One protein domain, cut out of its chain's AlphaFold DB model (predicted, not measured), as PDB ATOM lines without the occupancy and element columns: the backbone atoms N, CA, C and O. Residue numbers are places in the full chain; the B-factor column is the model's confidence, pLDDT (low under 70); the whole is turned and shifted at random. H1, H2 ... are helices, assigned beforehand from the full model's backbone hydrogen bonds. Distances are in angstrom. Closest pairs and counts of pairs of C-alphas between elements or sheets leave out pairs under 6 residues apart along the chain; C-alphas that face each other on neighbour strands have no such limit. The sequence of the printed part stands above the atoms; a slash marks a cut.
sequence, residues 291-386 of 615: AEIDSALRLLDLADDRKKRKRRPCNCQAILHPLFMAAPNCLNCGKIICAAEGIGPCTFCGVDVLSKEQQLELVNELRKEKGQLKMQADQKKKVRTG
ATOM      1  N   ALA A 291     182.773 121.425 108.756       85.75
ATOM      2  CA  ALA A 291     181.711 120.837 109.568       85.75
ATOM      3  C   ALA A 291     182.258 119.977 110.721       85.75
ATOM      4  O   ALA A 291     181.671 119.989 111.802       85.75
ATOM      5  N   GLU A 292     183.391 119.286 110.525       88.19
ATOM      6  CA  GLU A 292     184.111 118.614 111.615       88.19
ATOM      7  C   GLU A 292     184.541 119.640 112.672       88.19
ATOM      8  O   GLU A 292     184.174 119.492 113.839       88.19
ATOM      9  N   ILE A 293     185.218 120.721 112.264       87.00
ATOM     10  CA  ILE A 293     185.697 121.771 113.181       87.00
ATOM     11  C   ILE A 293     184.529 122.457 113.907       87.00
ATOM     12  O   ILE A 293     184.580 122.631 115.124       87.00
ATOM     13  N   ASP A 294     183.435 122.778 113.207       87.62
ATOM     14  CA  ASP A 294     182.246 123.368 113.841       87.62
ATOM     15  C   ASP A 294     181.511 122.399 114.777       87.62
ATOM     16  O   ASP A 294     180.790 122.846 115.671       87.62
ATOM     17  N   SER A 295     181.691 121.084 114.620       86.31
ATOM     18  CA  SER A 295     181.213 120.100 115.596       86.31
ATOM     19  C   SER A 295     182.140 119.994 116.815       86.31
ATOM     20  O   SER A 295     181.645 119.961 117.939       86.31
ATOM     21  N   ALA A 296     183.463 120.039 116.616       83.44
ATOM     22  CA  ALA A 296     184.462 119.996 117.683       83.44
ATOM     23  C   ALA A 296     184.405 121.243 118.583       83.44
ATOM     24  O   ALA A 296     184.326 121.115 119.803       83.44
ATOM     25  N   LEU A 297     184.328 122.441 117.988       84.88
ATOM     26  CA  LEU A 297     184.128 123.698 118.718       84.88
ATOM     27  C   LEU A 297     182.845 123.661 119.558       84.88
ATOM     28  O   LEU A 297     182.888 123.969 120.741       84.88
ATOM     29  N   ARG A 298     181.726 123.172 119.005       83.06
ATOM     30  CA  ARG A 298     180.476 123.009 119.772       83.06
ATOM     31  C   ARG A 298     180.584 121.997 120.913       83.06
ATOM     32  O   ARG A 298     179.858 122.143 121.887       83.06
ATOM     33  N   LEU A 299     181.431 120.972 120.814       77.31
ATOM     34  CA  LEU A 299     181.662 120.029 121.916       77.31
ATOM     35  C   LEU A 299     182.515 120.644 123.037       77.31
ATOM     36  O   LEU A 299     182.306 120.294 124.195       77.31
ATOM     37  N   LEU A 300     183.414 121.575 122.701       74.38
ATOM     38  CA  LEU A 300     184.201 122.364 123.655       74.38
ATOM     39  C   LEU A 300     183.355 123.465 124.313       74.38
ATOM     40  O   LEU A 300     183.234 123.485 125.533       74.38
ATOM     41  N   ASP A 301     182.679 124.306 123.524       72.06
ATOM     42  CA  ASP A 301     181.820 125.392 124.023       72.06
ATOM     43  C   ASP A 301     180.655 124.855 124.902       72.06
ATOM     44  O   ASP A 301     180.182 125.539 125.807       72.06
ATOM     45  N   LEU A 302     180.196 123.609 124.682       61.50
ATOM     46  CA  LEU A 302     179.189 122.936 125.524       61.50
ATOM     47  C   LEU A 302     179.764 122.216 126.761       61.50
ATOM     48  O   LEU A 302     178.979 121.706 127.565       61.50
ATOM     49  N   ALA A 303     181.087 122.153 126.945       56.69
ATOM     50  CA  ALA A 303     181.697 121.571 128.144       56.69
ATOM     51  C   ALA A 303     181.575 122.505 129.365       56.69
ATOM     52  O   ALA A 303     181.325 122.032 130.477       56.69
ATOM     53  N   ASP A 304     181.648 123.823 129.150       58.44
ATOM     54  CA  ASP A 304     181.375 124.846 130.175       58.44
ATOM     55  C   ASP A 304     179.883 124.950 130.545       58.44
ATOM     56  O   ASP A 304     179.522 125.451 131.613       58.44
ATOM     57  N   ASP A 305     178.986 124.419 129.712       59.12
ATOM     58  CA  ASP A 305     177.536 124.421 129.920       59.12
ATOM     59  C   ASP A 305     177.114 123.288 130.892       59.12
ATOM     60  O   ASP A 305     176.355 122.373 130.543       59.12
ATOM     61  N   ARG A 306     177.645 123.364 132.133       57.31
ATOM     62  CA  ARG A 306     177.752 122.350 133.227       57.31
ATOM     63  C   ARG A 306     176.491 121.545 133.612       57.31
ATOM     64  O   ARG A 306     176.525 120.782 134.575       57.31
ATOM     65  N   LYS A 307     175.360 121.703 132.920       51.91
ATOM     66  CA  LYS A 307     174.065 121.071 133.239       51.91
ATOM     67  C   LYS A 307     173.403 120.300 132.085       51.91
ATOM     68  O   LYS A 307     172.482 119.532 132.361       51.91
ATOM     69  N   LYS A 308     173.809 120.469 130.816       49.56
ATOM     70  CA  LYS A 308     172.962 120.039 129.674       49.56
ATOM     71  C   LYS A 308     173.168 118.613 129.141       49.56
ATOM     72  O   LYS A 308     172.275 118.111 128.459       49.56
ATOM     73  N   ARG A 309     174.266 117.910 129.454       56.97
ATOM     74  CA  ARG A 309     174.427 116.473 129.124       56.97
ATOM     75  C   ARG A 309     175.054 115.691 130.278       56.97
ATOM     76  O   ARG A 309     176.179 115.960 130.682       56.97
ATOM     77  N   LYS A 310     174.343 114.668 130.770       62.44
ATOM     78  CA  LYS A 310     174.872 113.701 131.745       62.44
ATOM     79  C   LYS A 310     175.897 112.791 131.050       62.44
ATOM     80  O   LYS A 310     175.514 111.763 130.490       62.44
ATOM     81  N   ARG A 311     177.179 113.185 131.051       73.12
ATOM     82  CA  ARG A 311     178.301 112.325 130.623       73.12
ATOM     83  C   ARG A 311     178.241 111.024 131.433       73.12
ATOM     84  O   ARG A 311     178.085 111.064 132.652       73.12
ATOM     85  N   ARG A 312     178.288 109.872 130.756       78.31
ATOM     86  CA  ARG A 312     178.267 108.555 131.408       78.31
ATOM     87  C   ARG A 312     179.712 108.140 131.711       78.31
ATOM     88  O   ARG A 312     180.530 108.244 130.801       78.31
ATOM     89  N   PRO A 313     180.035 107.671 132.929       85.31
ATOM     90  CA  PRO A 313     181.368 107.154 133.221       85.31
ATOM     91  C   PRO A 313     181.644 105.887 132.404       85.31
ATOM     92  O   PRO A 313     180.798 104.994 132.330       85.31
ATOM     93  N   CYS A 314     182.839 105.795 131.825       86.81
ATOM     94  CA  CYS A 314     183.384 104.564 131.272       86.81
ATOM     95  C   CYS A 314     184.483 104.041 132.196       86.81
ATOM     96  O   CYS A 314     185.530 104.667 132.368       86.81
ATOM     97  N   ASN A 315     184.280 102.842 132.736       88.06
ATOM     98  CA  ASN A 315     185.294 102.130 133.524       88.06
ATOM     99  C   ASN A 315     186.170 101.231 132.630       88.06
ATOM    100  O   ASN A 315     186.794 100.287 133.092       88.06
ATOM    101  N   CYS A 316     186.187 101.519 131.329       89.44
ATOM    102  CA  CYS A 316     186.738 100.672 130.279       89.44
ATOM    103  C   CYS A 316     188.248 100.840 130.032       89.44
ATOM    104  O   CYS A 316     188.766 100.148 129.165       89.44
ATOM    105  N   GLN A 317     188.928 101.766 130.727       87.38
ATOM    106  CA  GLN A 317     190.395 101.957 130.722       87.38
ATOM    107  C   GLN A 317     191.060 101.925 129.325       87.38
ATOM    108  O   GLN A 317     192.132 101.363 129.142       87.38
ATOM    109  N   ALA A 318     190.393 102.511 128.327       86.06
ATOM    110  CA  ALA A 318     190.779 102.492 126.910       86.06
ATOM    111  C   ALA A 318     190.871 101.102 126.215       86.06
ATOM    112  O   ALA A 318     191.356 101.010 125.090       86.06
ATOM    113  N   ILE A 319     190.347 100.032 126.830       89.56
ATOM    114  CA  ILE A 319     190.317  98.663 126.274       89.56
ATOM    115  C   ILE A 319     189.210  98.502 125.213       89.56
ATOM    116  O   ILE A 319     189.415  97.863 124.187       89.56
ATOM    117  N   LEU A 320     188.021  99.075 125.458       89.88
ATOM    118  CA  LEU A 320     186.841  98.954 124.572       89.88
ATOM    119  C   LEU A 320     186.616 100.166 123.657       89.88
ATOM    120  O   LEU A 320     185.984 100.060 122.611       89.88
ATOM    121  N   HIS A 321     187.103 101.329 124.074       89.06
ATOM    122  CA  HIS A 321     187.023 102.586 123.338       89.06
ATOM    123  C   HIS A 321     188.440 103.142 123.248       89.06
ATOM    124  O   HIS A 321     189.148 103.051 124.251       89.06
ATOM    125  N   PRO A 322     188.862 103.746 122.128       89.19
ATOM    126  CA  PRO A 322     190.229 104.227 121.999       89.19
ATOM    127  C   PRO A 322     190.583 105.276 123.062       89.19
ATOM    128  O   PRO A 322     189.721 106.003 123.568       89.19
ATOM    129  N   LEU A 323     191.872 105.332 123.398       89.94
ATOM    130  CA  LEU A 323     192.459 106.284 124.338       89.94
ATOM    131  C   LEU A 323     192.179 107.730 123.894       89.94
ATOM    132  O   LEU A 323     192.288 108.049 122.711       89.94
ATOM    133  N   PHE A 324     191.813 108.614 124.825       87.12
ATOM    134  CA  PHE A 324     191.549 110.014 124.493       87.12
ATOM    135  C   PHE A 324     192.869 110.770 124.276       87.12
ATOM    136  O   PHE A 324     193.582 111.082 125.225       87.12
ATOM    137  N   MET A 325     193.208 111.053 123.016       84.06
ATOM    138  CA  MET A 325     194.577 111.436 122.638       84.06
ATOM    139  C   MET A 325     195.051 112.787 123.202       84.06
ATOM    140  O   MET A 325     196.231 112.917 123.504       84.06
ATOM    141  N   ALA A 326     194.160 113.767 123.393       82.06
ATOM    142  CA  ALA A 326     194.545 115.077 123.934       82.06
ATOM    143  C   ALA A 326     194.712 115.099 125.471       82.06
ATOM    144  O   ALA A 326     195.233 116.072 126.004       82.06
ATOM    145  N   ALA A 327     194.272 114.054 126.184       85.94
ATOM    146  CA  ALA A 327     194.516 113.871 127.619       85.94
ATOM    147  C   ALA A 327     194.313 112.388 128.015       85.94
ATOM    148  O   ALA A 327     193.232 112.011 128.479       85.94
ATOM    149  N   PRO A 328     195.317 111.515 127.807       89.50
ATOM    150  CA  PRO A 328     195.153 110.064 127.952       89.50
ATOM    151  C   PRO A 328     194.890 109.614 129.398       89.50
ATOM    152  O   PRO A 328     194.290 108.561 129.622       89.50
ATOM    153  N   ASN A 329     195.309 110.408 130.384       91.19
ATOM    154  CA  ASN A 329     195.118 110.173 131.810       91.19
ATOM    155  C   ASN A 329     194.671 111.452 132.540       91.19
ATOM    156  O   ASN A 329     194.972 112.570 132.134       91.19
ATOM    157  N   CYS A 330     193.972 111.291 133.664       89.62
ATOM    158  CA  CYS A 330     193.727 112.387 134.598       89.62
ATOM    159  C   CYS A 330     194.934 112.571 135.525       89.62
ATOM    160  O   CYS A 330     195.198 111.707 136.364       89.62
ATOM    161  N   LEU A 331     195.611 113.718 135.437       88.62
ATOM    162  CA  LEU A 331     196.800 114.026 136.247       88.62
ATOM    163  C   LEU A 331     196.536 114.021 137.768       88.62
ATOM    164  O   LEU A 331     197.442 113.730 138.537       88.62
ATOM    165  N   ASN A 332     195.296 114.271 138.206       89.25
ATOM    166  CA  ASN A 332     194.926 114.301 139.628       89.25
ATOM    167  C   ASN A 332     194.639 112.914 140.247       89.25
ATOM    168  O   ASN A 332     194.606 112.785 141.464       89.25
ATOM    169  N   CYS A 333     194.351 111.877 139.448       91.06
ATOM    170  CA  CYS A 333     193.950 110.564 139.994       91.06
ATOM    171  C   CYS A 333     194.388 109.340 139.173       91.06
ATOM    172  O   CYS A 333     193.890 108.240 139.394       91.06
ATOM    173  N   GLY A 334     195.257 109.516 138.175       90.19
ATOM    174  CA  GLY A 334     195.794 108.437 137.340       90.19
ATOM    175  C   GLY A 334     194.793 107.748 136.400       90.19
ATOM    176  O   GLY A 334     195.210 106.933 135.580       90.19
ATOM    177  N   LYS A 335     193.487 108.056 136.470       90.31
ATOM    178  CA  LYS A 335     192.464 107.373 135.660       90.31
ATOM    179  C   LYS A 335     192.733 107.554 134.161       90.31
ATOM    180  O   LYS A 335     192.766 108.685 133.682       90.31
ATOM    181  N   ILE A 336     192.851 106.444 133.432       91.94
ATOM    182  CA  ILE A 336     192.930 106.409 131.963       91.94
ATOM    183  C   ILE A 336     191.576 106.822 131.365       91.94
ATOM    184  O   ILE A 336     190.531 106.303 131.770       91.94
ATOM    185  N   ILE A 337     191.601 107.743 130.399       90.31
ATOM    186  CA  ILE A 337     190.418 108.367 129.786       90.31
ATOM    187  C   ILE A 337     190.284 107.899 128.337       90.31
ATOM    188  O   ILE A 337     191.258 107.833 127.591       90.31
ATOM    189  N   CYS A 338     189.060 107.587 127.913       90.25
ATOM    190  CA  CYS A 338     188.780 107.140 126.551       90.25
ATOM    191  C   CYS A 338     187.860 108.098 125.784       90.25
ATOM    192  O   CYS A 338     187.164 108.943 126.354       90.25
ATOM    193  N   ALA A 339     187.812 107.899 124.469       84.88
ATOM    194  CA  ALA A 339     186.968 108.612 123.516       84.88
ATOM    195  C   ALA A 339     185.491 108.754 123.935       84.88
ATOM    196  O   ALA A 339     184.874 109.775 123.641       84.88
ATOM    197  N   ALA A 340     184.926 107.763 124.637       84.56
ATOM    198  CA  ALA A 340     183.528 107.784 125.077       84.56
ATOM    199  C   ALA A 340     183.260 108.700 126.289       84.56
ATOM    200  O   ALA A 340     182.108 109.056 126.537       84.56
ATOM    201  N   GLU A 341     184.296 109.091 127.039       85.38
ATOM    202  CA  GLU A 341     184.174 110.081 128.116       85.38
ATOM    203  C   GLU A 341     184.395 111.502 127.589       85.38
ATOM    204  O   GLU A 341     183.664 112.426 127.963       85.38
ATOM    205  N   GLY A 342     185.378 111.672 126.698       80.12
ATOM    206  CA  GLY A 342     185.704 112.942 126.046       80.12
ATOM    207  C   GLY A 342     186.214 114.029 127.000       80.12
ATOM    208  O   GLY A 342     186.650 113.749 128.116       80.12
ATOM    209  N   ILE A 343     186.136 115.284 126.554       80.06
ATOM    210  CA  ILE A 343     186.671 116.463 127.258       80.06
ATOM    211  C   ILE A 343     185.754 116.895 128.418       80.06
ATOM    212  O   ILE A 343     184.531 116.748 128.352       80.06
ATOM    213  N   GLY A 344     186.358 117.424 129.486       82.81
ATOM    214  CA  GLY A 344     185.689 117.962 130.675       82.81
ATOM    215  C   GLY A 344     186.214 117.338 131.978       82.81
ATOM    216  O   GLY A 344     187.273 116.708 131.967       82.81
ATOM    217  N   PRO A 345     185.479 117.453 133.100       87.12
ATOM    218  CA  PRO A 345     185.894 116.897 134.389       87.12
ATOM    219  C   PRO A 345     186.031 115.373 134.378       87.12
ATOM    220  O   PRO A 345     185.280 114.666 133.698       87.12
ATOM    221  N   CYS A 346     186.989 114.866 135.153       89.19
ATOM    222  CA  CYS A 346     187.243 113.445 135.330       89.19
ATOM    223  C   CYS A 346     186.062 112.769 136.035       89.19
ATOM    224  O   CYS A 346     185.594 113.231 137.073       89.19
ATOM    225  N   THR A 347     185.617 111.617 135.530       86.44
ATOM    226  CA  THR A 347     184.456 110.903 136.086       86.44
ATOM    227  C   THR A 347     184.730 110.174 137.408       86.44
ATOM    228  O   THR A 347     183.841 109.480 137.895       86.44
ATOM    229  N   PHE A 348     185.955 110.257 137.940       87.62
ATOM    230  CA  PHE A 348     186.357 109.655 139.214       87.62
ATOM    231  C   PHE A 348     186.586 110.730 140.285       87.62
ATOM    232  O   PHE A 348     185.870 110.755 141.278       87.62
ATOM    233  N   CYS A 349     187.526 111.658 140.066       90.06
ATOM    234  CA  CYS A 349     187.861 112.706 141.042       90.06
ATOM    235  C   CYS A 349     187.158 114.059 140.811       90.06
ATOM    236  O   CYS A 349     187.361 114.983 141.590       90.06
ATOM    237  N   GLY A 350     186.378 114.221 139.737       85.75
ATOM    238  CA  GLY A 350     185.653 115.462 139.426       85.75
ATOM    239  C   GLY A 350     186.503 116.636 138.917       85.75
ATOM    240  O   GLY A 350     185.932 117.616 138.444       85.75
ATOM    241  N   VAL A 351     187.835 116.550 138.974       88.25
ATOM    242  CA  VAL A 351     188.759 117.611 138.532       88.25
ATOM    243  C   VAL A 351     188.783 117.728 137.004       88.25
ATOM    244  O   VAL A 351     188.784 116.715 136.300       88.25
ATOM    245  N   ASP A 352     188.802 118.963 136.495       87.44
ATOM    246  CA  ASP A 352     188.918 119.278 135.066       87.44
ATOM    247  C   ASP A 352     190.241 118.718 134.494       87.44
ATOM    248  O   ASP A 352     191.319 118.957 135.029       87.44
ATOM    249  N   VAL A 353     190.142 117.889 133.446       88.44
ATOM    250  CA  VAL A 353     191.247 117.034 132.951       88.44
ATOM    251  C   VAL A 353     192.333 117.816 132.201       88.44
ATOM    252  O   VAL A 353     193.497 117.428 132.224       88.44
ATOM    253  N   LEU A 354     191.938 118.910 131.552       85.88
ATOM    254  CA  LEU A 354     192.805 119.905 130.919       85.88
ATOM    255  C   LEU A 354     192.643 121.216 131.690       85.88
ATOM    256  O   LEU A 354     191.527 121.518 132.128       85.88
ATOM    257  N   SER A 355     193.700 122.021 131.820       87.75
ATOM    258  CA  SER A 355     193.568 123.358 132.413       87.75
ATOM    259  C   SER A 355     192.664 124.248 131.548       87.75
ATOM    260  O   SER A 355     192.474 124.002 130.354       87.75
ATOM    261  N   LYS A 356     192.092 125.310 132.128       85.12
ATOM    262  CA  LYS A 356     191.275 126.263 131.354       85.12
ATOM    263  C   LYS A 356     192.086 126.975 130.270       85.12
ATOM    264  O   LYS A 356     191.542 127.287 129.219       85.12
ATOM    265  N   GLU A 357     193.375 127.193 130.513       89.50
ATOM    266  CA  GLU A 357     194.304 127.779 129.543       89.50
ATOM    267  C   GLU A 357     194.494 126.829 128.354       89.50
ATOM    268  O   GLU A 357     194.198 127.217 127.228       89.50
ATOM    269  N   GLN A 358     194.799 125.551 128.606       88.12
ATOM    270  CA  GLN A 358     194.924 124.513 127.570       88.12
ATOM    271  C   GLN A 358     193.627 124.313 126.763       88.12
ATOM    272  O   GLN A 358     193.656 124.092 125.552       88.12
ATOM    273  N   GLN A 359     192.464 124.412 127.417       84.19
ATOM    274  CA  GLN A 359     191.165 124.367 126.734       84.19
ATOM    275  C   GLN A 359     190.969 125.578 125.804       84.19
ATOM    276  O   GLN A 359     190.489 125.415 124.681       84.19
ATOM    277  N   LEU A 360     191.366 126.781 126.236       86.31
ATOM    278  CA  LEU A 360     191.301 127.997 125.421       86.31
ATOM    279  C   LEU A 360     192.317 127.987 124.270       86.31
ATOM    280  O   LEU A 360     191.986 128.438 123.175       86.31
ATOM    281  N   GLU A 361     193.518 127.445 124.477       89.31
ATOM    282  CA  GLU A 361     194.532 127.241 123.433       89.31
ATOM    283  C   GLU A 361     193.993 126.342 122.314       89.31
ATOM    284  O   GLU A 361     193.935 126.778 121.163       89.31
ATOM    285  N   LEU A 362     193.462 125.163 122.658       84.69
ATOM    286  CA  LEU A 362     192.843 124.234 121.706       84.69
ATOM    287  C   LEU A 362     191.656 124.866 120.951       84.69
ATOM    288  O   LEU A 362     191.515 124.705 119.736       84.69
ATOM    289  N   VAL A 363     190.806 125.632 121.645       87.69
ATOM    290  CA  VAL A 363     189.710 126.392 121.019       87.69
ATOM    291  C   VAL A 363     190.246 127.462 120.057       87.69
ATOM    292  O   VAL A 363     189.681 127.660 118.979       87.69
ATOM    293  N   ASN A 364     191.339 128.142 120.405       90.44
ATOM    294  CA  ASN A 364     191.974 129.142 119.551       90.44
ATOM    295  C   ASN A 364     192.640 128.510 118.319       90.44
ATOM    296  O   ASN A 364     192.568 129.091 117.237       90.44
ATOM    297  N   GLU A 365     193.227 127.321 118.435       90.00
ATOM    298  CA  GLU A 365     193.784 126.570 117.303       90.00
ATOM    299  C   GLU A 365     192.700 126.107 116.328       90.00
ATOM    300  O   GLU A 365     192.768 126.441 115.146       90.00
ATOM    301  N   LEU A 366     191.622 125.493 116.820       89.19
ATOM    302  CA  LEU A 366     190.465 125.133 115.991       89.19
ATOM    303  C   LEU A 366     189.831 126.365 115.311       89.19
ATOM    304  O   LEU A 366     189.372 126.292 114.168       89.19
ATOM    305  N   ARG A 367     189.841 127.536 115.966       90.44
ATOM    306  CA  ARG A 367     189.415 128.813 115.359       90.44
ATOM    307  C   ARG A 367     190.395 129.307 114.279       90.44
ATOM    308  O   ARG A 367     189.927 129.797 113.248       90.44
ATOM    309  N   LYS A 368     191.714 129.138 114.455       91.69
ATOM    310  CA  LYS A 368     192.739 129.421 113.423       91.69
ATOM    311  C   LYS A 368     192.561 128.502 112.207       91.69
ATOM    312  O   LYS A 368     192.456 129.014 111.093       91.69
ATOM    313  N   GLU A 369     192.443 127.185 112.401       89.81
ATOM    314  CA  GLU A 369     192.218 126.206 111.322       89.81
ATOM    315  C   GLU A 369     190.923 126.494 110.550       89.81
ATOM    316  O   GLU A 369     190.929 126.567 109.317       89.81
ATOM    317  N   LYS A 370     189.816 126.765 111.258       90.88
ATOM    318  CA  LYS A 370     188.549 127.208 110.649       90.88
ATOM    319  C   LYS A 370     188.739 128.457 109.784       90.88
ATOM    320  O   LYS A 370     188.185 128.533 108.683       90.88
ATOM    321  N   GLY A 371     189.517 129.429 110.262       91.69
ATOM    322  CA  GLY A 371     189.887 130.626 109.509       91.69
ATOM    323  C   GLY A 371     190.656 130.293 108.229       91.69
ATOM    324  O   GLY A 371     190.265 130.735 107.147       91.69
ATOM    325  N   GLN A 372     191.695 129.461 108.329       89.31
ATOM    326  CA  GLN A 372     192.511 129.022 107.194       89.31
ATOM    327  C   GLN A 372     191.689 128.253 106.152       89.31
ATOM    328  O   GLN A 372     191.717 128.605 104.973       89.31
ATOM    329  N   LEU A 373     190.897 127.255 106.559       88.31
ATOM    330  CA  LEU A 373     190.046 126.491 105.643       88.31
ATOM    331  C   LEU A 373     188.957 127.353 104.997       88.31
ATOM    332  O   LEU A 373     188.663 127.166 103.815       88.31
ATOM    333  N   LYS A 374     188.395 128.334 105.716       90.50
ATOM    334  CA  LYS A 374     187.459 129.303 105.129       90.50
ATOM    335  C   LYS A 374     188.154 130.180 104.081       90.50
ATOM    336  O   LYS A 374     187.643 130.299 102.970       90.50
ATOM    337  N   MET A 375     189.336 130.722 104.387       87.00
ATOM    338  CA  MET A 375     190.127 131.511 103.434       87.00
ATOM    339  C   MET A 375     190.506 130.695 102.192       87.00
ATOM    340  O   MET A 375     190.289 131.160 101.075       87.00
ATOM    341  N   GLN A 376     190.962 129.449 102.357       87.19
ATOM    342  CA  GLN A 376     191.213 128.542 101.234       87.19
ATOM    343  C   GLN A 376     189.943 128.249 100.421       87.19
ATOM    344  O   GLN A 376     190.001 128.195  99.193       87.19
ATOM    345  N   ALA A 377     188.794 128.035 101.071       87.50
ATOM    346  CA  ALA A 377     187.531 127.778 100.384       87.50
ATOM    347  C   ALA A 377     187.075 128.997  99.567       87.50
ATOM    348  O   ALA A 377     186.661 128.841  98.418       87.50
ATOM    349  N   ASP A 378     187.197 130.205 100.114       85.56
ATOM    350  CA  ASP A 378     186.817 131.444  99.431       85.56
ATOM    351  C   ASP A 378     187.824 131.838  98.331       85.56
ATOM    352  O   ASP A 378     187.418 132.309  97.267       85.56
ATOM    353  N   GLN A 379     189.116 131.527  98.492       84.25
ATOM    354  CA  GLN A 379     190.122 131.599  97.422       84.25
ATOM    355  C   GLN A 379     189.781 130.630  96.273       84.25
ATOM    356  O   GLN A 379     189.717 131.037  95.111       84.25
ATOM    357  N   LYS A 380     189.465 129.365  96.590       80.88
ATOM    358  CA  LYS A 380     189.037 128.340  95.617       80.88
ATOM    359  C   LYS A 380     187.714 128.712  94.920       80.88
ATOM    360  O   LYS A 380     187.534 128.362  93.754       80.88
ATOM    361  N   LYS A 381     186.808 129.460  95.571       77.06
ATOM    362  CA  LYS A 381     185.624 130.060  94.919       77.06
ATOM    363  C   LYS A 381     186.018 131.160  93.930       77.06
ATOM    364  O   LYS A 381     185.602 131.076  92.779       77.06
ATOM    365  N   LYS A 382     186.840 132.136  94.344       65.69
ATOM    366  CA  LYS A 382     187.266 133.273  93.499       65.69
ATOM    367  C   LYS A 382     187.931 132.819  92.193       65.69
ATOM    368  O   LYS A 382     187.584 133.327  91.129       65.69
ATOM    369  N   VAL A 383     188.807 131.810  92.258       60.31
ATOM    370  CA  VAL A 383     189.435 131.203  91.067       60.31
ATOM    371  C   VAL A 383     188.387 130.593  90.124       60.31
ATOM    372  O   VAL A 383     188.470 130.770  88.912       60.31
ATOM    373  N   ARG A 384     187.352 129.927  90.658       55.91
ATOM    374  CA  ARG A 384     186.288 129.322  89.838       55.91
ATOM    375  C   ARG A 384     185.339 130.350  89.219       55.91
ATOM    376  O   ARG A 384     184.935 130.153  88.079       55.91
ATOM    377  N   THR A 385     184.992 131.439  89.907       54.94
ATOM    378  CA  THR A 385     184.165 132.507  89.307       54.94
ATOM    379  C   THR A 385     184.910 133.257  88.205       54.94
ATOM    380  O   THR A 385     184.328 133.495  87.146       54.94
ATOM    381  N   GLY A 386     186.211 133.524  88.390       53.22
ATOM    382  CA  GLY A 386     187.058 134.168  87.375       53.22
ATOM    383  C   GLY A 386     187.210 133.372  86.070       53.22
ATOM    384  O   GLY A 386     187.511 133.956  85.035       53.22
TER     385      GLY A 386
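Overview. This is residues 291 to 386 of the 615 residues of the protein "zf-C2HC5 domain-containing protein" of Saitoella complicata (strain BCRC 22490 / CBS 7301 / JCM 7358 / NBRC 10748 / NRRL Y-17804) (UniProt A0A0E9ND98). A long helix, H2, has a shorter helix, H1, beside part of it, running the opposite way as a helical hairpin, and a head of loops, residues 302 to 355, at the end where H1 stops and H2 starts. Residues 374 to 386, at the far end of H2, stick out as a bare arm that makes much of the length. The printed part has 96 residues with two named helices, H1 then H2, and no named strand; the class is all helix, though the helices hold 42 of the 96 residues, under half. The whole is loose, with a radius of gyration of the C-alphas of 16.9 A and spans of 57 by 26 by 24 A.

Arrangement. H2, residues 356 to 386, touches H1, residues 291 to 301, with its residues 359 to 370 alone. The closest C-alphas of the two are those of Ile 293 and Leu 366, 6.5 A apart. The helices run opposite ways at a shallow tilt of 25 degrees, a helical hairpin, with centres 12.9 A apart. In H1 and H2 every O i to N i+4 pair is within hydrogen-bond range. Residues 374 to 386 of H2 stand free.

Along the chain. H2 is 44.9 A long from C-alpha 356 at (191.275, 126.263, 131.354) to C-alpha 386 at (187.058, 134.168, 87.375). H1 is 15.2 A long and begins with C-alpha 291 at (181.711, 120.837, 109.568). Residues 302 to 355 have no named element.

Size, cuts and confidence. The two C-alphas farthest apart are those of Cys 333 and Gly 386, 58.1 A. Without the stretch that stands free, the body of 83 residues spans 38 by 24 by 23 A. The printed part has no cut, and 54 residues make the long link from H1 to H2. The mean pLDDT of the printed part is 82.4; residues 302 to 310 and 382 to 386 are under 70.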